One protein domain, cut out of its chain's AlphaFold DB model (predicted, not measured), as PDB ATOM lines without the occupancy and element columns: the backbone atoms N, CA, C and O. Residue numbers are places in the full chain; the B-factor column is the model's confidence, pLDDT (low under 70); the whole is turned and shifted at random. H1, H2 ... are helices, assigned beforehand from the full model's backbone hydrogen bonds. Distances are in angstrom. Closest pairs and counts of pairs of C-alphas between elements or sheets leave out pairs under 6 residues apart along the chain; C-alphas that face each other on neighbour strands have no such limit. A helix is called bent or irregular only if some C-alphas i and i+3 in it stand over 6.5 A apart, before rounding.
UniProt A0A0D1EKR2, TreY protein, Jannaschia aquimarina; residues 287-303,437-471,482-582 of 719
ATOM      1  N   ILE A 287      12.165  19.628 109.993       98.62
ATOM      2  CA  ILE A 287      12.573  20.988 110.374       98.62
ATOM      3  C   ILE A 287      12.408  21.956 109.197       98.62
ATOM      4  O   ILE A 287      11.867  23.041 109.381       98.62
ATOM      5  N   ALA A 288      12.815  21.574 107.985       98.19
ATOM      6  CA  ALA A 288      12.636  22.415 106.803       98.19
ATOM      7  C   ALA A 288      11.149  22.681 106.506       98.19
ATOM      8  O   ALA A 288      10.765  23.824 106.251       98.19
ATOM      9  N   ARG A 289      10.301  21.647 106.611       98.38
ATOM     10  CA  ARG A 289       8.856  21.750 106.364       98.38
ATOM     11  C   ARG A 289       8.145  22.660 107.358       98.38
ATOM     12  O   ARG A 289       7.337  23.484 106.952       98.38
ATOM     13  N   VAL A 290       8.448  22.560 108.653       98.50
ATOM     14  CA  VAL A 290       7.762  23.393 109.663       98.50
ATOM     15  C   VAL A 290       8.167  24.875 109.589       98.50
ATOM     16  O   VAL A 290       7.491  25.726 110.161       98.50
ATOM     17  N   LEU A 291       9.265  25.187 108.891       98.62
ATOM     18  CA  LEU A 291       9.787  26.545 108.691       98.62
ATOM     19  C   LEU A 291       9.460  27.135 107.311       98.62
ATOM     20  O   LEU A 291       9.822  28.280 107.035       98.62
ATOM     21  N   THR A 292       8.775  26.381 106.452       98.56
ATOM     22  CA  THR A 292       8.355  26.829 105.121       98.56
ATOM     23  C   THR A 292       6.883  27.231 105.159       98.56
ATOM     24  O   THR A 292       6.044  26.470 105.640       98.56
ATOM     25  N   ASP A 293       6.567  28.426 104.658       98.12
ATOM     26  CA  ASP A 293       5.189  28.906 104.561       98.12
ATOM     27  C   ASP A 293       4.450  28.210 103.407       98.12
ATOM     28  O   ASP A 293       4.946  28.142 102.280       98.12
ATOM     29  N   GLU A 294       3.267  27.671 103.700       97.12
ATOM     30  CA  GLU A 294       2.477  26.891 102.745       97.12
ATOM     31  C   GLU A 294       1.929  27.758 101.607       97.12
ATOM     32  O   GLU A 294       2.106  27.417 100.435       97.12
ATOM     33  N   ASP A 295       1.307  28.892 101.945       97.69
ATOM     34  CA  ASP A 295       0.653  29.771 100.974       97.69
ATOM     35  C   ASP A 295       1.687  30.350  99.996       97.69
ATOM     36  O   ASP A 295       1.468  30.381  98.780       97.69
ATOM     37  N   GLY A 296       2.851  30.765 100.497       98.00
ATOM     38  CA  GLY A 296       3.926  31.270  99.653       98.00
ATOM     39  C   GLY A 296       4.628  30.199  98.826       98.00
ATOM     40  O   GLY A 296       4.959  30.463  97.670       98.00
ATOM     41  N   ALA A 297       4.817  28.982  99.350       97.81
ATOM     42  CA  ALA A 297       5.337  27.873  98.547       97.81
ATOM     43  C   ALA A 297       4.387  27.532  97.382       97.81
ATOM     44  O   ALA A 297       4.838  27.388  96.243       97.81
ATOM     45  N   GLN A 298       3.072  27.495  97.634       97.19
ATOM     46  CA  GLN A 298       2.057  27.302  96.592       97.19
ATOM     47  C   GLN A 298       2.052  28.448  95.571       97.19
ATOM     48  O   GLN A 298       1.970  28.201  94.367       97.19
ATOM     49  N   ALA A 299       2.194  29.698  96.023       97.75
ATOM     50  CA  ALA A 299       2.276  30.857  95.136       97.75
ATOM     51  C   ALA A 299       3.497  30.795  94.200       97.75
ATOM     52  O   ALA A 299       3.383  31.119  93.018       97.75
ATOM     53  N   LEU A 300       4.656  30.346  94.699       97.25
ATOM     54  CA  LEU A 300       5.880  30.190  93.900       97.25
ATOM     55  C   LEU A 300       5.798  29.028  92.898       97.25
ATOM     56  O   LEU A 300       6.435  29.091  91.847       97.25
ATOM     57  N   ALA A 301       5.024  27.986  93.207       96.88
ATOM     58  CA  ALA A 301       4.812  26.828  92.336       96.88
ATOM     59  C   ALA A 301       3.689  27.018  91.300       96.88
ATOM     60  O   ALA A 301       3.487  26.156  90.441       96.88
ATOM     61  N   GLN A 302       2.956  28.135  91.348       95.50
ATOM     62  CA  GLN A 302       1.800  28.366  90.489       95.50
ATOM     63  C   GLN A 302       2.152  28.267  88.994       95.50
ATOM     64  O   GLN A 302       2.985  29.007  88.475       95.50
ATOM     65  N   GLY A 303       1.444  27.388  88.277       94.06
ATOM     66  CA  GLY A 303       1.587  27.208  86.827       94.06
ATOM     67  C   GLY A 303       2.680  26.223  86.402       94.06
ATOM     68  O   GLY A 303       2.814  25.972  85.206       94.06
ATOM     69  N   LEU A 437      13.946  26.191  95.905       98.31
ATOM     70  CA  LEU A 437      15.107  25.292  96.019       98.31
ATOM     71  C   LEU A 437      15.392  24.789  97.446       98.31
ATOM     72  O   LEU A 437      16.113  23.806  97.600       98.31
ATOM     73  N   SER A 438      14.842  25.416  98.492       98.06
ATOM     74  CA  SER A 438      14.960  24.911  99.870       98.06
ATOM     75  C   SER A 438      14.175  23.621 100.107       98.06
ATOM     76  O   SER A 438      14.485  22.915 101.063       98.06
ATOM     77  N   ALA A 439      13.185  23.315  99.261       97.31
ATOM     78  CA  ALA A 439      12.439  22.057  99.292       97.31
ATOM     79  C   ALA A 439      13.145  20.928  98.512       97.31
ATOM     80  O   ALA A 439      12.813  19.756  98.681       97.31
ATOM     81  N   ASN A 440      14.144  21.267  97.693       97.81
ATOM     82  CA  ASN A 440      14.873  20.349  96.821       97.81
ATOM     83  C   ASN A 440      16.152  19.874  97.519       97.81
ATOM     84  O   ASN A 440      17.265  20.289  97.180       97.81
ATOM     85  N   GLU A 441      15.974  19.035  98.536       97.38
ATOM     86  CA  GLU A 441      17.043  18.554  99.408       97.38
ATOM     87  C   GLU A 441      17.004  17.027  99.563       97.38
ATOM     88  O   GLU A 441      15.952  16.409  99.405       97.38
ATOM     89  N   VAL A 442      18.146  16.400  99.850       96.75
ATOM     90  CA  VAL A 442      18.264  14.944 100.027       96.75
ATOM     91  C   VAL A 442      17.242  14.448 101.058       96.75
ATOM     92  O   VAL A 442      17.146  14.966 102.175       96.75
ATOM     93  N   GLY A 443      16.440  13.455 100.665       93.62
ATOM     94  CA  GLY A 443      15.328  12.929 101.462       93.62
ATOM     95  C   GLY A 443      14.080  13.811 101.590       93.62
ATOM     96  O   GLY A 443      13.153  13.424 102.309       93.62
ATOM     97  N   ALA A 444      14.018  14.962 100.914       95.00
ATOM     98  CA  ALA A 444      12.827  15.805 100.840       95.00
ATOM     99  C   ALA A 444      11.841  15.352  99.746       95.00
ATOM    100  O   ALA A 444      12.186  14.625  98.811       95.00
ATOM    101  N   GLU A 445      10.602  15.822  99.879       94.25
ATOM    102  CA  GLU A 445       9.484  15.619  98.953       94.25
ATOM    103  C   GLU A 445       8.967  17.021  98.576       94.25
ATOM    104  O   GLU A 445       8.227  17.616  99.361       94.25
ATOM    105  N   PRO A 446       9.444  17.624  97.463       95.06
ATOM    106  CA  PRO A 446       9.153  19.020  97.111       95.06
ATOM    107  C   PRO A 446       7.669  19.360  96.913       95.06
ATOM    108  O   PRO A 446       7.297  20.526  97.003       95.06
ATOM    109  N   ASP A 447       6.826  18.356  96.665       93.69
ATOM    110  CA  ASP A 447       5.362  18.436  96.636       93.69
ATOM    111  C   ASP A 447       4.705  18.512  98.024       93.69
ATOM    112  O   ASP A 447       3.537  18.875  98.129       93.69
ATOM    113  N   GLU A 448       5.457  18.264  99.097       95.00
ATOM    114  CA  GLU A 448       5.043  18.486 100.485       95.00
ATOM    115  C   GLU A 448       5.994  19.470 101.202       95.00
ATOM    116  O   GLU A 448       6.646  19.107 102.192       95.00
ATOM    117  N   PRO A 449       6.115  20.731 100.734       95.50
ATOM    118  CA  PRO A 449       7.167  21.640 101.182       95.50
ATOM    119  C   PRO A 449       6.954  22.173 102.604       95.50
ATOM    120  O   PRO A 449       7.910  22.649 103.212       95.50
ATOM    121  N   SER A 450       5.737  22.091 103.149       97.44
ATOM    122  CA  SER A 450       5.376  22.617 104.469       97.44
ATOM    123  C   SER A 450       4.794  21.540 105.397       97.44
ATOM    124  O   SER A 450       4.493  20.409 104.991       97.44
ATOM    125  N   MET A 451       4.697  21.862 106.689       96.88
ATOM    126  CA  MET A 451       3.895  21.103 107.653       96.88
ATOM    127  C   MET A 451       3.445  21.986 108.818       96.88
ATOM    128  O   MET A 451       4.104  22.962 109.179       96.88
ATOM    129  N   THR A 452       2.345  21.606 109.456       96.88
ATOM    130  CA  THR A 452       1.798  22.295 110.628       96.88
ATOM    131  C   THR A 452       2.596  21.991 111.910       96.88
ATOM    132  O   THR A 452       3.270  20.958 112.006       96.88
ATOM    133  N   PRO A 453       2.490  22.839 112.957       97.25
ATOM    134  CA  PRO A 453       3.098  22.561 114.262       97.25
ATOM    135  C   PRO A 453       2.659  21.222 114.876       97.25
ATOM    136  O   PRO A 453       3.475  20.515 115.466       97.25
ATOM    137  N   ASP A 454       1.386  20.847 114.711       96.88
ATOM    138  CA  ASP A 454       0.838  19.595 115.247       96.88
ATOM    139  C   ASP A 454       1.419  18.371 114.528       96.88
ATOM    140  O   ASP A 454       1.813  17.393 115.171       96.88
ATOM    141  N   GLU A 455       1.557  18.435 113.201       97.19
ATOM    142  CA  GLU A 455       2.230  17.390 112.427       97.19
ATOM    143  C   GLU A 455       3.705  17.270 112.816       97.19
ATOM    144  O   GLU A 455       4.222  16.152 112.917       97.19
ATOM    145  N   PHE A 456       4.379  18.397 113.083       98.06
ATOM    146  CA  PHE A 456       5.764  18.404 113.550       98.06
ATOM    147  C   PHE A 456       5.883  17.744 114.928       98.06
ATOM    148  O   PHE A 456       6.725  16.868 115.126       98.06
ATOM    149  N   HIS A 457       5.004  18.084 115.876       98.12
ATOM    150  CA  HIS A 457       4.953  17.426 117.181       98.12
ATOM    151  C   HIS A 457       4.720  15.916 117.060       98.12
ATOM    152  O   HIS A 457       5.435  15.136 117.695       98.12
ATOM    153  N   ALA A 458       3.785  15.495 116.207       97.19
ATOM    154  CA  ALA A 458       3.532  14.084 115.949       97.19
ATOM    155  C   ALA A 458       4.753  13.390 115.317       97.19
ATOM    156  O   ALA A 458       5.062  12.247 115.660       97.19
ATOM    157  N   ALA A 459       5.484  14.071 114.428       97.00
ATOM    158  CA  ALA A 459       6.730  13.560 113.860       97.00
ATOM    159  C   ALA A 459       7.821  13.383 114.930       97.00
ATOM    160  O   ALA A 459       8.499  12.355 114.934       97.00
ATOM    161  N   MET A 460       7.957  14.323 115.875       97.81
ATOM    162  CA  MET A 460       8.924  14.215 116.978       97.81
ATOM    163  C   MET A 460       8.589  13.067 117.936       97.81
ATOM    164  O   MET A 460       9.484  12.332 118.344       97.81
ATOM    165  N   GLN A 461       7.305  12.847 118.226       96.88
ATOM    166  CA  GLN A 461       6.847  11.706 119.030       96.88
ATOM    167  C   GLN A 461       7.073  10.366 118.313       96.88
ATOM    168  O   GLN A 461       7.543   9.406 118.921       96.88
ATOM    169  N   ARG A 462       6.809  10.289 116.998       95.50
ATOM    170  CA  ARG A 462       7.131   9.091 116.197       95.50
ATOM    171  C   ARG A 462       8.632   8.813 116.180       95.50
ATOM    172  O   ARG A 462       9.035   7.657 116.287       95.50
ATOM    173  N   ARG A 463       9.449   9.860 116.051       95.06
ATOM    174  CA  ARG A 463      10.909   9.762 116.105       95.06
ATOM    175  C   ARG A 463      11.382   9.226 117.451       95.06
ATOM    176  O   ARG A 463      12.175   8.298 117.462       95.06
ATOM    177  N   GLU A 464      10.868   9.755 118.554       95.12
ATOM    178  CA  GLU A 464      11.179   9.271 119.903       95.12
ATOM    179  C   GLU A 464      10.821   7.789 120.089       95.12
ATOM    180  O   GLU A 464      11.599   7.035 120.661       95.12
ATOM    181  N   ALA A 465       9.687   7.344 119.540       94.50
ATOM    182  CA  ALA A 465       9.264   5.949 119.643       94.50
ATOM    183  C   ALA A 465      10.079   4.981 118.765       94.50
ATOM    184  O   ALA A 465      10.242   3.820 119.134       94.50
ATOM    185  N   ARG A 466      10.539   5.420 117.585       92.81
ATOM    186  CA  ARG A 466      11.147   4.535 116.569       92.81
ATOM    187  C   ARG A 466      12.666   4.648 116.466       92.81
ATOM    188  O   ARG A 466      13.327   3.664 116.169       92.81
ATOM    189  N   MET A 467      13.212   5.846 116.647       94.12
ATOM    190  CA  MET A 467      14.634   6.166 116.483       94.12
ATOM    191  C   MET A 467      15.077   7.207 117.533       94.12
ATOM    192  O   MET A 467      15.541   8.291 117.159       94.12
ATOM    193  N   PRO A 468      14.947   6.919 118.846       95.38
ATOM    194  CA  PRO A 468      15.278   7.870 119.918       95.38
ATOM    195  C   PRO A 468      16.748   8.308 119.918       95.38
ATOM    196  O   PRO A 468      17.086   9.341 120.497       95.38
ATOM    197  N   HIS A 469      17.618   7.534 119.264       97.00
ATOM    198  CA  HIS A 469      19.056   7.772 119.159       97.00
ATOM    199  C   HIS A 469      19.519   8.000 117.713       97.00
ATOM    200  O   HIS A 469      20.721   8.022 117.454       97.00
ATOM    201  N   GLY A 470      18.594   8.200 116.766       97.69
ATOM    202  CA  GLY A 470      18.949   8.579 115.400       97.69
ATOM    203  C   GLY A 470      19.627   9.948 115.380       97.69
ATOM    204  O   GLY A 470      19.356  10.792 116.244       97.69
ATOM    205  N   LEU A 471      20.487  10.192 114.392       98.56
ATOM    206  CA  LEU A 471      21.119  11.501 114.245       98.56
ATOM    207  C   LEU A 471      20.099  12.535 113.754       98.56
ATOM    208  O   LEU A 471      19.120  12.196 113.082       98.56
ATOM    209  N   SER A 482      23.724  23.992 102.160       97.56
ATOM    210  CA  SER A 482      23.932  24.176 103.600       97.56
ATOM    211  C   SER A 482      22.710  24.770 104.313       97.56
ATOM    212  O   SER A 482      21.801  25.341 103.706       97.56
ATOM    213  N   GLU A 483      22.687  24.628 105.634       97.75
ATOM    214  CA  GLU A 483      21.514  24.891 106.462       97.75
ATOM    215  C   GLU A 483      21.031  26.344 106.428       97.75
ATOM    216  O   GLU A 483      19.817  26.559 106.397       97.75
ATOM    217  N   ASP A 484      21.927  27.333 106.369       98.31
ATOM    218  CA  ASP A 484      21.529  28.746 106.336       98.31
ATOM    219  C   ASP A 484      21.306  29.242 104.901       98.31
ATOM    220  O   ASP A 484      20.427  30.077 104.674       98.31
ATOM    221  N   ALA A 485      22.002  28.668 103.905       98.06
ATOM    222  CA  ALA A 485      21.655  28.845 102.489       98.06
ATOM    223  C   ALA A 485      20.204  28.416 102.219       98.06
ATOM    224  O   ALA A 485      19.447  29.139 101.565       98.06
ATOM    225  N   ARG A 486      19.777  27.272 102.774       98.19
ATOM    226  CA  ARG A 486      18.380  26.830 102.669       98.19
ATOM    227  C   ARG A 486      17.415  27.767 103.375       98.19
ATOM    228  O   ARG A 486      16.365  28.038 102.811       98.19
ATOM    229  N   MET A 487      17.740  28.282 104.561       98.50
ATOM    230  CA  MET A 487      16.847  29.209 105.273       98.50
ATOM    231  C   MET A 487      16.726  30.574 104.590       98.50
ATOM    232  O   MET A 487      15.665  31.191 104.662       98.50
ATOM    233  N   ARG A 488      17.750  31.019 103.847       97.75
ATOM    234  CA  ARG A 488      17.611  32.160 102.927       97.75
ATOM    235  C   ARG A 488      16.558  31.899 101.863       97.75
ATOM    236  O   ARG A 488      15.668  32.726 101.688       97.75
ATOM    237  N   ILE A 489      16.621  30.755 101.191       98.38
ATOM    238  CA  ILE A 489      15.634  30.402 100.164       98.38
ATOM    239  C   ILE A 489      14.246  30.197 100.792       98.38
ATOM    240  O   ILE A 489      13.274  30.765 100.306       98.38
ATOM    241  N   ALA A 490      14.148  29.477 101.913       98.38
ATOM    242  CA  ALA A 490      12.883  29.219 102.602       98.38
ATOM    243  C   ALA A 490      12.186  30.516 103.038       98.38
ATOM    244  O   ALA A 490      10.962  30.603 102.970       98.38
ATOM    245  N   ALA A 491      12.940  31.560 103.407       98.31
ATOM    246  CA  ALA A 491      12.376  32.865 103.741       98.31
ATOM    247  C   ALA A 491      11.542  33.472 102.597       98.31
ATOM    248  O   ALA A 491      10.601  34.206 102.890       98.31
ATOM    249  N   ILE A 492      11.826  33.140 101.326       98.25
ATOM    250  CA  ILE A 492      11.045  33.595 100.160       98.25
ATOM    251  C   ILE A 492       9.588  33.126 100.269       98.25
ATOM    252  O   ILE A 492       8.691  33.869  99.888       98.25
ATOM    253  N   SER A 493       9.321  31.950 100.851       98.38
ATOM    254  CA  SER A 493       7.940  31.490 101.082       98.38
ATOM    255  C   SER A 493       7.162  32.418 102.026       98.38
ATOM    256  O   SER A 493       5.980  32.638 101.833       98.38
ATOM    257  N   HIS A 494       7.817  33.077 102.983       97.62
ATOM    258  CA  HIS A 494       7.159  34.029 103.893       97.62
ATOM    259  C   HIS A 494       6.958  35.430 103.282       97.62
ATOM    260  O   HIS A 494       6.421  36.318 103.944       97.62
ATOM    261  N   GLY A 495       7.438  35.651 102.057       95.88
ATOM    262  CA  GLY A 495       7.343  36.909 101.312       95.88
ATOM    263  C   GLY A 495       7.519  36.664  99.810       95.88
ATOM    264  O   GLY A 495       8.533  37.086  99.242       95.88
ATOM    265  N   PRO A 496       6.584  35.943  99.154       96.06
ATOM    266  CA  PRO A 496       6.745  35.471  97.775       96.06
ATOM    267  C   PRO A 496       6.866  36.612  96.752       96.06
ATOM    268  O   PRO A 496       7.425  36.427  95.668       96.06
ATOM    269  N   GLU A 497       6.435  37.829  97.096       93.25
ATOM    270  CA  GLU A 497       6.654  39.039  96.303       93.25
ATOM    271  C   GLU A 497       8.142  39.362  96.081       93.25
ATOM    272  O   GLU A 497       8.493  39.997  95.079       93.25
ATOM    273  N   ALA A 498       9.035  38.872  96.951       94.38
ATOM    274  CA  ALA A 498      10.480  39.017  96.800       94.38
ATOM    275  C   ALA A 498      11.013  38.371  95.512       94.38
ATOM    276  O   ALA A 498      12.064  38.792  95.022       94.38
ATOM    277  N   ARG A 499      10.274  37.426  94.904       95.12
ATOM    278  CA  ARG A 499      10.601  36.861  93.585       95.12
ATOM    279  C   ARG A 499      10.847  37.956  92.548       95.12
ATOM    280  O   ARG A 499      11.810  37.870  91.793       95.12
ATOM    281  N   GLY A 500      10.019  39.003  92.522       94.25
ATOM    282  CA  GLY A 500      10.178  40.107  91.571       94.25
ATOM    283  C   GLY A 500      11.495  40.864  91.765       94.25
ATOM    284  O   GLY A 500      12.187  41.155  90.792       94.25
ATOM    285  N   ALA A 501      11.868  41.129  93.019       94.50
ATOM    286  CA  ALA A 501      13.114  41.815  93.360       94.50
ATOM    287  C   ALA A 501      14.357  40.958  93.079       94.50
ATOM    288  O   ALA A 501      15.365  41.480  92.613       94.50
ATOM    289  N   LEU A 502      14.281  39.648  93.320       95.56
ATOM    290  CA  LEU A 502      15.351  38.702  92.996       95.56
ATOM    291  C   LEU A 502      15.541  38.561  91.480       95.56
ATOM    292  O   LEU A 502      16.659  38.669  90.987       95.56
ATOM    293  N   MET A 503      14.453  38.405  90.722       95.31
ATOM    294  CA  MET A 503      14.515  38.301  89.258       95.31
ATOM    295  C   MET A 503      15.001  39.588  88.590       95.31
ATOM    296  O   MET A 503      15.660  39.530  87.555       95.31
ATOM    297  N   ALA A 504      14.737  40.755  89.187       93.81
ATOM    298  CA  ALA A 504      15.272  42.023  88.694       93.81
ATOM    299  C   ALA A 504      16.813  42.082  88.731       93.81
ATOM    300  O   ALA A 504      17.398  42.842  87.963       93.81
ATOM    301  N   GLN A 505      17.463  41.272  89.576       92.44
ATOM    302  CA  GLN A 505      18.926  41.160  89.645       92.44
ATOM    303  C   GLN A 505      19.512  40.152  88.650       92.44
ATOM    304  O   GLN A 505      20.724  40.113  88.469       92.44
ATOM    305  N   VAL A 506      18.672  39.353  87.984       93.06
ATOM    306  CA  VAL A 506      19.090  38.341  87.003       93.06
ATOM    307  C   VAL A 506      18.348  38.562  85.672       93.06
ATOM    308  O   VAL A 506      17.546  37.727  85.245       93.06
ATOM    309  N   PRO A 507      18.545  39.715  85.002       87.81
ATOM    310  CA  PRO A 507      17.768  40.058  83.820       87.81
ATOM    311  C   PRO A 507      18.159  39.216  82.596       87.81
ATOM    312  O   PRO A 507      19.335  38.983  82.323       87.81
ATOM    313  N   GLY A 508      17.157  38.854  81.792       86.31
ATOM    314  CA  GLY A 508      17.360  38.376  80.419       86.31
ATOM    315  C   GLY A 508      17.733  36.900  80.258       86.31
ATOM    316  O   GLY A 508      18.052  36.503  79.141       86.31
ATOM    317  N   LEU A 509      17.675  36.093  81.321       91.81
ATOM    318  CA  LEU A 509      17.850  34.643  81.224       91.81
ATOM    319  C   LEU A 509      16.522  33.908  80.978       91.81
ATOM    320  O   LEU A 509      15.485  34.343  81.488       91.81
ATOM    321  N   PRO A 510      16.540  32.786  80.232       90.88
ATOM    322  CA  PRO A 510      15.379  31.915  80.116       90.88
ATOM    323  C   PRO A 510      15.052  31.258  81.463       90.88
ATOM    324  O   PRO A 510      15.942  30.950  82.258       90.88
ATOM    325  N   GLU A 511      13.767  31.018  81.711       91.88
ATOM    326  CA  GLU A 511      13.339  30.139  82.803       91.88
ATOM    327  C   GLU A 511      13.597  28.670  82.415       91.88
ATOM    328  O   GLU A 511      13.488  28.338  81.232       91.88
ATOM    329  N   PRO A 512      13.934  27.788  83.376       94.50
ATOM    330  CA  PRO A 512      13.998  28.040  84.822       94.50
ATOM    331  C   PRO A 512      15.327  28.657  85.303       94.50
ATOM    332  O   PRO A 512      15.480  28.943  86.490       94.50
ATOM    333  N   TRP A 513      16.309  28.845  84.416       96.69
ATOM    334  CA  TRP A 513      17.683  29.205  84.791       96.69
ATOM    335  C   TRP A 513      17.816  30.600  85.404       96.69
ATOM    336  O   TRP A 513      18.614  30.785  86.324       96.69
ATOM    337  N   GLY A 514      16.992  31.559  84.972       96.88
ATOM    338  CA  GLY A 514      16.883  32.866  85.622       96.88
ATOM    339  C   GLY A 514      16.488  32.749  87.097       96.88
ATOM    340  O   GLY A 514      17.201  33.252  87.970       96.88
ATOM    341  N   TRP A 515      15.400  32.028  87.393       97.44
ATOM    342  CA  TRP A 515      14.948  31.827  88.771       97.44
ATOM    343  C   TRP A 515      15.885  30.939  89.594       97.44
ATOM    344  O   TRP A 515      16.092  31.194  90.785       97.44
ATOM    345  N   TYR A 516      16.508  29.938  88.972       97.94
ATOM    346  CA  TYR A 516      17.507  29.091  89.622       97.94
ATOM    347  C   TYR A 516      18.726  29.899  90.083       97.94
ATOM    348  O   TYR A 516      19.144  29.794  91.242       97.94
ATOM    349  N   LEU A 517      19.286  30.732  89.197       97.75
ATOM    350  CA  LEU A 517      20.416  31.602  89.517       97.75
ATOM    351  C   LEU A 517      20.031  32.629  90.584       97.75
ATOM    352  O   LEU A 517      20.779  32.809  91.539       97.75
ATOM    353  N   ALA A 518      18.852  33.249  90.486       97.06
ATOM    354  CA  ALA A 518      18.405  34.237  91.466       97.06
ATOM    355  C   ALA A 518      18.318  33.655  92.891       97.06
ATOM    356  O   ALA A 518      18.819  34.260  93.841       97.06
ATOM    357  N   GLN A 519      17.754  32.451  93.042       97.94
ATOM    358  CA  GLN A 519      17.722  31.744  94.326       97.94
ATOM    359  C   GLN A 519      19.122  31.328  94.800       97.94
ATOM    360  O   GLN A 519      19.422  31.439  95.988       97.94
ATOM    361  N   SER A 520      19.986  30.865  93.894       97.56
ATOM    362  CA  SER A 520      21.339  30.404  94.236       97.56
ATOM    363  C   SER A 520      22.252  31.554  94.671       97.56
ATOM    364  O   SER A 520      22.952  31.436  95.675       97.56
ATOM    365  N   ALA A 521      22.192  32.693  93.973       96.00
ATOM    366  CA  ALA A 521      22.897  33.919  94.341       96.00
ATOM    367  C   ALA A 521      22.398  34.481  95.680       96.00
ATOM    368  O   ALA A 521      23.202  34.887  96.514       96.00
ATOM    369  N   TRP A 522      21.084  34.430  95.927       96.19
ATOM    370  CA  TRP A 522      20.499  34.797  97.217       96.19
ATOM    371  C   TRP A 522      20.990  33.901  98.364       96.19
ATOM    372  O   TRP A 522      21.310  34.377  99.457       96.19
ATOM    373  N   ALA A 523      21.062  32.594  98.118       96.38
ATOM    374  CA  ALA A 523      21.452  31.605  99.112       96.38
ATOM    375  C   ALA A 523      22.936  31.686  99.493       96.38
ATOM    376  O   ALA A 523      23.267  31.496 100.663       96.38
ATOM    377  N   ALA A 524      23.814  31.969  98.528       93.62
ATOM    378  CA  ALA A 524      25.258  32.006  98.722       93.62
ATOM    379  C   ALA A 524      25.730  33.262  99.484       93.62
ATOM    380  O   ALA A 524      25.148  34.345  99.393       93.62
ATOM    381  N   ALA A 525      26.807  33.136 100.260       81.62
ATOM    382  CA  ALA A 525      27.498  34.294 100.830       81.62
ATOM    383  C   ALA A 525      28.469  34.911  99.807       81.62
ATOM    384  O   ALA A 525      29.034  34.178  98.998       81.62
ATOM    385  N   PRO A 526      28.718  36.235  99.862       78.94
ATOM    386  CA  PRO A 526      29.710  36.904  99.022       78.94
ATOM    387  C   PRO A 526      31.142  36.688  99.548       78.94
ATOM    388  O   PRO A 526      31.893  37.640  99.743       78.94
ATOM    389  N   ASP A 527      31.504  35.436  99.839       81.38
ATOM    390  CA  ASP A 527      32.826  35.015 100.305       81.38
ATOM    391  C   ASP A 527      33.556  34.159  99.259       81.38
ATOM    392  O   ASP A 527      32.942  33.470  98.436       81.38
ATOM    393  N   GLY A 528      34.892  34.190  99.315       84.50
ATOM    394  CA  GLY A 528      35.745  33.517  98.335       84.50
ATOM    395  C   GLY A 528      35.508  34.032  96.910       84.50
ATOM    396  O   GLY A 528      35.214  35.209  96.706       84.50
ATOM    397  N   ASP A 529      35.635  33.141  95.928       90.88
ATOM    398  CA  ASP A 529      35.300  33.426  94.530       90.88
ATOM    399  C   ASP A 529      33.827  33.080  94.254       90.88
ATOM    400  O   ASP A 529      33.497  32.005  93.753       90.88
ATOM    401  N   LEU A 530      32.913  33.982  94.634       92.81
ATOM    402  CA  LEU A 530      31.474  33.779  94.415       92.81
ATOM    403  C   LEU A 530      31.135  33.577  92.927       92.81
ATOM    404  O   LEU A 530      30.219  32.816  92.614       92.81
ATOM    405  N   ALA A 531      31.863  34.230  92.015       94.62
ATOM    406  CA  ALA A 531      31.625  34.107  90.582       94.62
ATOM    407  C   ALA A 531      31.877  32.674  90.109       94.62
ATOM    408  O   ALA A 531      31.015  32.090  89.452       94.62
ATOM    409  N   GLU A 532      33.009  32.088  90.501       94.88
ATOM    410  CA  GLU A 532      33.324  30.702  90.172       94.88
ATOM    411  C   GLU A 532      32.382  29.714  90.870       94.88
ATOM    412  O   GLU A 532      31.902  28.772  90.242       94.88
ATOM    413  N   ARG A 533      32.026  29.960  92.135       95.12
ATOM    414  CA  ARG A 533      31.081  29.110  92.881       95.12
ATOM    415  C   ARG A 533      29.704  29.052  92.217       95.12
ATOM    416  O   ARG A 533      29.160  27.963  92.036       95.12
ATOM    417  N   LEU A 534      29.140  30.201  91.832       96.25
ATOM    418  CA  LEU A 534      27.852  30.250  91.129       96.25
ATOM    419  C   LEU A 534      27.951  29.647  89.727       96.25
ATOM    420  O   LEU A 534      27.036  28.927  89.323       96.25
ATOM    421  N   ARG A 535      29.052  29.899  89.009       96.19
ATOM    422  CA  ARG A 535      29.310  29.310  87.691       96.19
ATOM    423  C   ARG A 535      29.328  27.782  87.765       96.19
ATOM    424  O   ARG A 535      28.536  27.139  87.083       96.19
ATOM    425  N   ALA A 536      30.178  27.211  88.616       95.56
ATOM    426  CA  ALA A 536      30.310  25.766  88.778       95.56
ATOM    427  C   ALA A 536      29.003  25.124  89.271       95.56
ATOM    428  O   ALA A 536      28.614  24.052  88.803       95.56
ATOM    429  N   HIS A 537      28.278  25.795  90.175       96.38
ATOM    430  CA  HIS A 537      26.975  25.320  90.638       96.38
ATOM    431  C   HIS A 537      25.933  25.274  89.512       96.38
ATOM    432  O   HIS A 537      25.199  24.292  89.416       96.38
ATOM    433  N   LEU A 538      25.873  26.297  88.653       97.00
ATOM    434  CA  LEU A 538      24.965  26.328  87.503       97.00
ATOM    435  C   LEU A 538      25.341  25.313  86.426       97.00
ATOM    436  O   LEU A 538      24.452  24.656  85.900       97.00
ATOM    437  N   GLU A 539      26.630  25.152  86.125       97.56
ATOM    438  CA  GLU A 539      27.119  24.122  85.198       97.56
ATOM    439  C   GLU A 539      26.662  22.732  85.661       97.56
ATOM    440  O   GLU A 539      26.017  21.997  84.909       97.56
ATOM    441  N   LYS A 540      26.893  22.417  86.943       97.25
ATOM    442  CA  LYS A 540      26.391  21.189  87.568       97.25
ATOM    443  C   LYS A 540      24.869  21.102  87.479       97.25
ATOM    444  O   LYS A 540      24.351  20.071  87.074       97.25
ATOM    445  N   ALA A 541      24.146  22.165  87.819       97.31
ATOM    446  CA  ALA A 541      22.686  22.164  87.813       97.31
ATOM    447  C   ALA A 541      22.084  21.892  86.425       97.31
ATOM    448  O   ALA A 541      21.153  21.097  86.318       97.31
ATOM    449  N   MET A 542      22.626  22.513  85.374       97.75
ATOM    450  CA  MET A 542      22.182  22.321  83.989       97.75
ATOM    451  C   MET A 542      22.432  20.894  83.508       97.75
ATOM    452  O   MET A 542      21.536  20.264  82.945       97.75
ATOM    453  N   ARG A 543      23.614  20.344  83.800       97.44
ATOM    454  CA  ARG A 543      23.957  18.971  83.414       97.44
ATOM    455  C   ARG A 543      23.218  17.922  84.237       97.44
ATOM    456  O   ARG A 543      22.838  16.891  83.691       97.44
ATOM    457  N   GLU A 544      22.939  18.187  85.514       97.06
ATOM    458  CA  GLU A 544      22.089  17.324  86.338       97.06
ATOM    459  C   GLU A 544      20.618  17.381  85.911       97.06
ATOM    460  O   GLU A 544      19.934  16.359  85.948       97.06
ATOM    461  N   ALA A 545      20.131  18.519  85.404       97.19
ATOM    462  CA  ALA A 545      18.790  18.598  84.833       97.19
ATOM    463  C   ALA A 545      18.616  17.703  83.598       97.19
ATOM    464  O   ALA A 545      17.481  17.317  83.323       97.19
ATOM    465  N   LYS A 546      19.689  17.330  82.879       96.19
ATOM    466  CA  LYS A 546      19.676  16.357  81.762       96.19
ATOM    467  C   LYS A 546      18.586  16.649  80.721       96.19
ATOM    468  O   LYS A 546      17.879  15.731  80.294       96.19
ATOM    469  N   ALA A 547      18.370  17.921  80.408       94.44
ATOM    470  CA  ALA A 547      17.319  18.374  79.501       94.44
ATOM    471  C   ALA A 547      17.930  19.001  78.241       94.44
ATOM    472  O   ALA A 547      17.749  18.463  77.151       94.44
ATOM    473  N   GLU A 548      18.698  20.078  78.393       95.44
ATOM    474  CA  GLU A 548      19.358  20.773  77.280       95.44
ATOM    475  C   GLU A 548      20.836  20.397  77.119       95.44
ATOM    476  O   GLU A 548      21.335  20.337  76.000       95.44
ATOM    477  N   THR A 549      21.530  20.111  78.224       96.31
ATOM    478  CA  THR A 549      22.958  19.759  78.254       96.31
ATOM    479  C   THR A 549      23.211  18.567  79.186       96.31
ATOM    480  O   THR A 549      22.410  18.279  80.080       96.31
ATOM    481  N   PHE A 550      24.312  17.844  78.965       94.12
ATOM    482  CA  PHE A 550      24.603  16.553  79.597       94.12
ATOM    483  C   PHE A 550      26.087  16.425  79.951       94.12
ATOM    484  O   PHE A 550      26.949  16.905  79.222       94.12
ATOM    485  N   TRP A 551      26.409  15.672  81.007       91.19
ATOM    486  CA  TRP A 551      27.801  15.372  81.373       91.19
ATOM    487  C   TRP A 551      28.589  14.646  80.269       91.19
ATOM    488  O   TRP A 551      29.773  14.904  80.072       91.19
ATOM    489  N   THR A 552      27.941  13.754  79.517       88.62
ATOM    490  CA  THR A 552      28.578  12.959  78.448       88.62
ATOM    491  C   THR A 552      28.766  13.731  77.136       88.62
ATOM    492  O   THR A 552      29.545  13.321  76.264       88.62
ATOM    493  N   GLY A 553      28.076  14.860  76.986       90.81
ATOM    494  CA  GLY A 553      28.056  15.685  75.783       90.81
ATOM    495  C   GLY A 553      27.524  17.080  76.102       90.81
ATOM    496  O   GLY A 553      26.345  17.322  75.846       90.81
ATOM    497  N   PRO A 554      28.356  17.960  76.684       95.38
ATOM    498  CA  PRO A 554      27.924  19.296  77.073       95.38
ATOM    499  C   PRO A 554      27.627  20.170  75.846       95.38
ATOM    500  O   PRO A 554      28.375  20.149  74.867       95.38
ATOM    501  N   ASP A 555      26.547  20.953  75.909       97.31
ATOM    502  CA  ASP A 555      26.238  22.020  74.948       97.31
ATOM    503  C   ASP A 555      26.756  23.359  75.492       97.31
ATOM    504  O   ASP A 555      26.030  24.143  76.105       97.31
ATOM    505  N   GLU A 556      28.045  23.624  75.276       96.50
ATOM    506  CA  GLU A 556      28.703  24.852  75.744       96.50
ATOM    507  C   GLU A 556      28.060  26.124  75.160       96.50
ATOM    508  O   GLU A 556      28.045  27.169  75.807       96.50
ATOM    509  N   ALA A 557      27.471  26.052  73.959       96.19
ATOM    510  CA  ALA A 557      26.806  27.202  73.346       96.19
ATOM    511  C   ALA A 557      25.506  27.572  74.081       96.19
ATOM    512  O   ALA A 557      25.154  28.754  74.145       96.19
ATOM    513  N   PHE A 558      24.810  26.579  74.639       95.75
ATOM    514  CA  PHE A 558      23.683  26.780  75.544       95.75
ATOM    515  C   PHE A 558      24.133  27.226  76.945       95.75
ATOM    516  O   PHE A 558      23.535  28.141  77.515       95.75
ATOM    517  N   GLU A 559      25.185  26.607  77.492       97.06
ATOM    518  CA  GLU A 559      25.655  26.848  78.862       97.06
ATOM    519  C   GLU A 559      26.263  28.251  79.042       97.06
ATOM    520  O   GLU A 559      25.889  28.976  79.970       97.06
ATOM    521  N   GLU A 560      27.175  28.672  78.158       96.38
ATOM    522  CA  GLU A 560      28.013  29.863  78.372       96.38
ATOM    523  C   GLU A 560      27.235  31.169  78.626       96.38
ATOM    524  O   GLU A 560      27.583  31.877  79.572       96.38
ATOM    525  N   PRO A 561      26.142  31.507  77.908       95.25
ATOM    526  CA  PRO A 561      25.367  32.716  78.209       95.25
ATOM    527  C   PRO A 561      24.809  32.764  79.643       95.25
ATOM    528  O   PRO A 561      24.716  33.843  80.241       95.25
ATOM    529  N   ILE A 562      24.442  31.604  80.199       96.19
ATOM    530  CA  ILE A 562      23.922  31.456  81.567       96.19
ATOM    531  C   ILE A 562      25.079  31.515  82.572       96.19
ATOM    532  O   ILE A 562      24.990  32.221  83.579       96.19
ATOM    533  N   LEU A 563      26.192  30.839  82.276       96.44
ATOM    534  CA  LEU A 563      27.402  30.865  83.102       96.44
ATOM    535  C   LEU A 563      28.011  32.274  83.192       96.44
ATOM    536  O   LEU A 563      28.401  32.723  84.270       96.44
ATOM    537  N   ASP A 564      28.009  33.029  82.096       95.06
ATOM    538  CA  ASP A 564      28.420  34.433  82.070       95.06
ATOM    539  C   ASP A 564      27.506  35.329  82.903       95.06
ATOM    540  O   ASP A 564      27.967  36.275  83.550       95.06
ATOM    541  N   ALA A 565      26.201  35.051  82.909       95.12
ATOM    542  CA  ALA A 565      25.280  35.757  83.784       95.12
ATOM    543  C   ALA A 565      25.572  35.466  85.260       95.12
ATOM    544  O   ALA A 565      25.533  36.398  86.057       95.12
ATOM    545  N   ALA A 566      25.954  34.235  85.616       94.81
ATOM    546  CA  ALA A 566      26.373  33.890  86.976       94.81
ATOM    547  C   ALA A 566      27.542  34.763  87.458       94.81
ATOM    548  O   ALA A 566      27.491  35.317  88.558       94.81
ATOM    549  N   ARG A 567      28.555  34.951  86.601       93.69
ATOM    550  CA  ARG A 567      29.724  35.799  86.887       93.69
ATOM    551  C   ARG A 567      29.330  37.268  87.095       93.69
ATOM    552  O   ARG A 567      29.822  37.901  88.025       93.69
ATOM    553  N   ARG A 568      28.428  37.808  86.262       93.81
ATOM    554  CA  ARG A 568      27.917  39.188  86.413       93.81
ATOM    555  C   ARG A 568      27.097  39.356  87.688       93.81
ATOM    556  O   ARG A 568      27.345  40.283  88.451       93.81
ATOM    557  N   VAL A 569      26.169  38.435  87.942       94.06
ATOM    558  CA  VAL A 569      25.330  38.440  89.146       94.06
ATOM    559  C   VAL A 569      26.205  38.392  90.394       94.06
ATOM    560  O   VAL A 569      26.013  39.211  91.279       94.06
ATOM    561  N   ALA A 570      27.228  37.537  90.448       93.06
ATOM    562  CA  ALA A 570      28.152  37.490  91.583       93.06
ATOM    563  C   ALA A 570      28.815  38.844  91.906       93.06
ATOM    564  O   ALA A 570      29.076  39.130  93.072       93.06
ATOM    565  N   ALA A 571      29.090  39.669  90.890       90.12
ATOM    566  CA  ALA A 571      29.716  40.978  91.060       90.12
ATOM    567  C   ALA A 571      28.720  42.090  91.440       90.12
ATOM    568  O   ALA A 571      29.110  43.065  92.082       90.12
ATOM    569  N   GLU A 572      27.459  41.966  91.023       90.88
ATOM    570  CA  GLU A 572      26.462  43.043  91.085       90.88
ATOM    571  C   GLU A 572      25.315  42.778  92.077       90.88
ATOM    572  O   GLU A 572      24.537  43.690  92.353       90.88
ATOM    573  N   PHE A 573      25.195  41.560  92.620       90.56
ATOM    574  CA  PHE A 573      24.071  41.164  93.469       90.56
ATOM    575  C   PHE A 573      24.024  41.974  94.775       90.56
ATOM    576  O   PHE A 573      24.891  41.857  95.644       90.56
ATOM    577  N   ASP A 574      22.964  42.764  94.944       86.94
ATOM    578  CA  ASP A 574      22.689  43.555  96.140       86.94
ATOM    579  C   ASP A 574      21.609  42.875  96.991       86.94
ATOM    580  O   ASP A 574      20.406  43.137  96.882       86.94
ATOM    581  N   GLY A 575      22.053  42.004  97.900       83.12
ATOM    582  CA  GLY A 575      21.185  41.380  98.902       83.12
ATOM    583  C   GLY A 575      20.645  42.349  99.968       83.12
ATOM    584  O   GLY A 575      19.811  41.952 100.780       83.12
ATOM    585  N   ALA A 576      21.094  43.611  99.993       84.94
ATOM    586  CA  ALA A 576      20.687  44.621 100.973       84.94
ATOM    587  C   ALA A 576      19.634  45.615 100.442       84.94
ATOM    588  O   ALA A 576      19.158  46.471 101.213       84.94
ATOM    589  N   ALA A 577      19.246  45.494  99.168       84.12
ATOM    590  CA  ALA A 577      18.157  46.247  98.556       84.12
ATOM    591  C   ALA A 577      16.802  45.889  99.207       84.12
ATOM    592  O   ALA A 577      16.536  44.717  99.469       84.12
ATOM    593  N   PRO A 578      15.900  46.847  99.486       81.75
ATOM    594  CA  PRO A 578      14.517  46.521  99.842       81.75
ATOM    595  C   PRO A 578      13.801  45.836  98.659       81.75
ATOM    596  O   PRO A 578      13.938  46.328  97.537       81.75
ATOM    597  N   PRO A 579      13.030  44.744  98.857       87.44
ATOM    598  CA  PRO A 579      12.612  44.107 100.118       87.44
ATOM    599  C   PRO A 579      13.570  43.030 100.679       87.44
ATOM    600  O   PRO A 579      13.317  42.473 101.745       87.44
ATOM    601  N   LEU A 580      14.681  42.731 100.006       91.31
ATOM    602  CA  LEU A 580      15.600  41.639 100.360       91.31
ATOM    603  C   LEU A 580      16.270  41.817 101.721       91.31
ATOM    604  O   LEU A 580      16.531  40.839 102.410       91.31
ATOM    605  N   ARG A 581      16.471  43.056 102.172       91.19
ATOM    606  CA  ARG A 581      16.981  43.320 103.525       91.19
ATOM    607  C   ARG A 581      16.112  42.712 104.629       91.19
ATOM    608  O   ARG A 581      16.644  42.153 105.586       91.19
ATOM    609  N   ASP A 582      14.793  42.845 104.520       92.44
ATOM    610  CA  ASP A 582      13.871  42.304 105.524       92.44
ATOM    611  C   ASP A 582      13.801  40.777 105.412       92.44
ATOM    612  O   ASP A 582      13.763  40.073 106.425       92.44
TER     613      ASP A 582
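This is residues 287 to 303, 437 to 471 and 482 to 582 of the 719 residues of the protein "TreY protein" of Jannaschia aquimarina (UniProt A0A0D1EKR2). Helix H6 lies in the middle of a small, all-helix body, with the hairpin of H7 and H8 packed on it at one end and H4 and H5 meeting it at steep angles. Beyond H4, the short helices H1 and H2 lead away from this core, and H3 lies at the far end, where residues 461 to 467 stick out. The printed part has 153 residues with eight named helices, H1 to H8 in order along the chain, holding 88 of them, and no named strand. It is only just compact, close to loose, with a radius of gyration of the C-alphas of 17.4 A and spans of 53 by 41 by 35 A.

H1, residues 287 to 290, begins at C-alpha 287 (12.573, 20.988, 110.374). H2 is residues 294 to 301, 10.7 A long. Residues 437 to 452 hold no named element. H3, residues 453 to 466, measures 19.9 A, and H4, residues 483 to 494, 17.2 A. H5 is residues 498 to 503. H6, residues 513 to 523, measures 15.0 A from C-alpha 513 at (17.683, 29.205, 84.791). H7, residues 530 to 545, measures 22.0 A. H8, residues 556 to 572, measures 23.9 A and ends at C-alpha 572 (26.462, 43.043, 91.085); it is only just irregular, with C-alphas 558 and 561 6.7 A apart.

H6 is the hub, touching four helices, and the helix packing is mostly crossed, the lines of most touching helices standing at more than a shallow tilt. H6 touches H7 at a steep tilt of 47 degrees, opposite ways; the closest C-alphas, of Ala 521 and Leu 534, are 7.0 A apart. It touches H8 the same way at 35.3 degrees, only just steep, with the C-alphas of Leu 517 and Ala 566 closest at 6.9 A. H7 and H8 form a helical hairpin and touch at a tilt of 34.9 degrees, only just shallow, with the C-alphas of Ala 531 and Arg 567 closest at 4.5 A. H5 touches H6 at a steep tilt of 62 degrees, the C-alphas of Leu 502 and Ala 518 being closest at 5.6 A. H4, with residues 484 to 489 alone, touches H6 at a steep tilt of 63 degrees; the closest C-alphas, of Ala 485 and Ala 523, are 4.4 A apart. With residues 492 to 494 alone, H4 touches H2 about perpendicular at 86 degrees, the C-alphas of Gly 296 and Ser 493 being closest at 4.3 A. H1 and H3 only just touch, with 3 pairs of C-alphas within 8 A, the closest Val 290 and Pro 453 at 6.6 A. H3 is apart from H6, H7 and H8, among others. Every O i to N i+4 pair is within hydrogen-bond range in H2, H3, H5, H6 and H7, against 5 of 8 in H4 and 11 of 13 in H8; H1 is too short for such a pair.

The C-alphas farthest apart, of Ala 465 and Ala 557, are 53.9 A apart. Residues 304 to 436 are not printed, with 16.5 A between C-alphas 303 and 437; residues 472 to 481 are not printed either, with 16.8 A between C-alphas 471 and 482. Of the links that are printed whole, none is long. The mean pLDDT of the printed part is 94.9, and no printed residue is under 70.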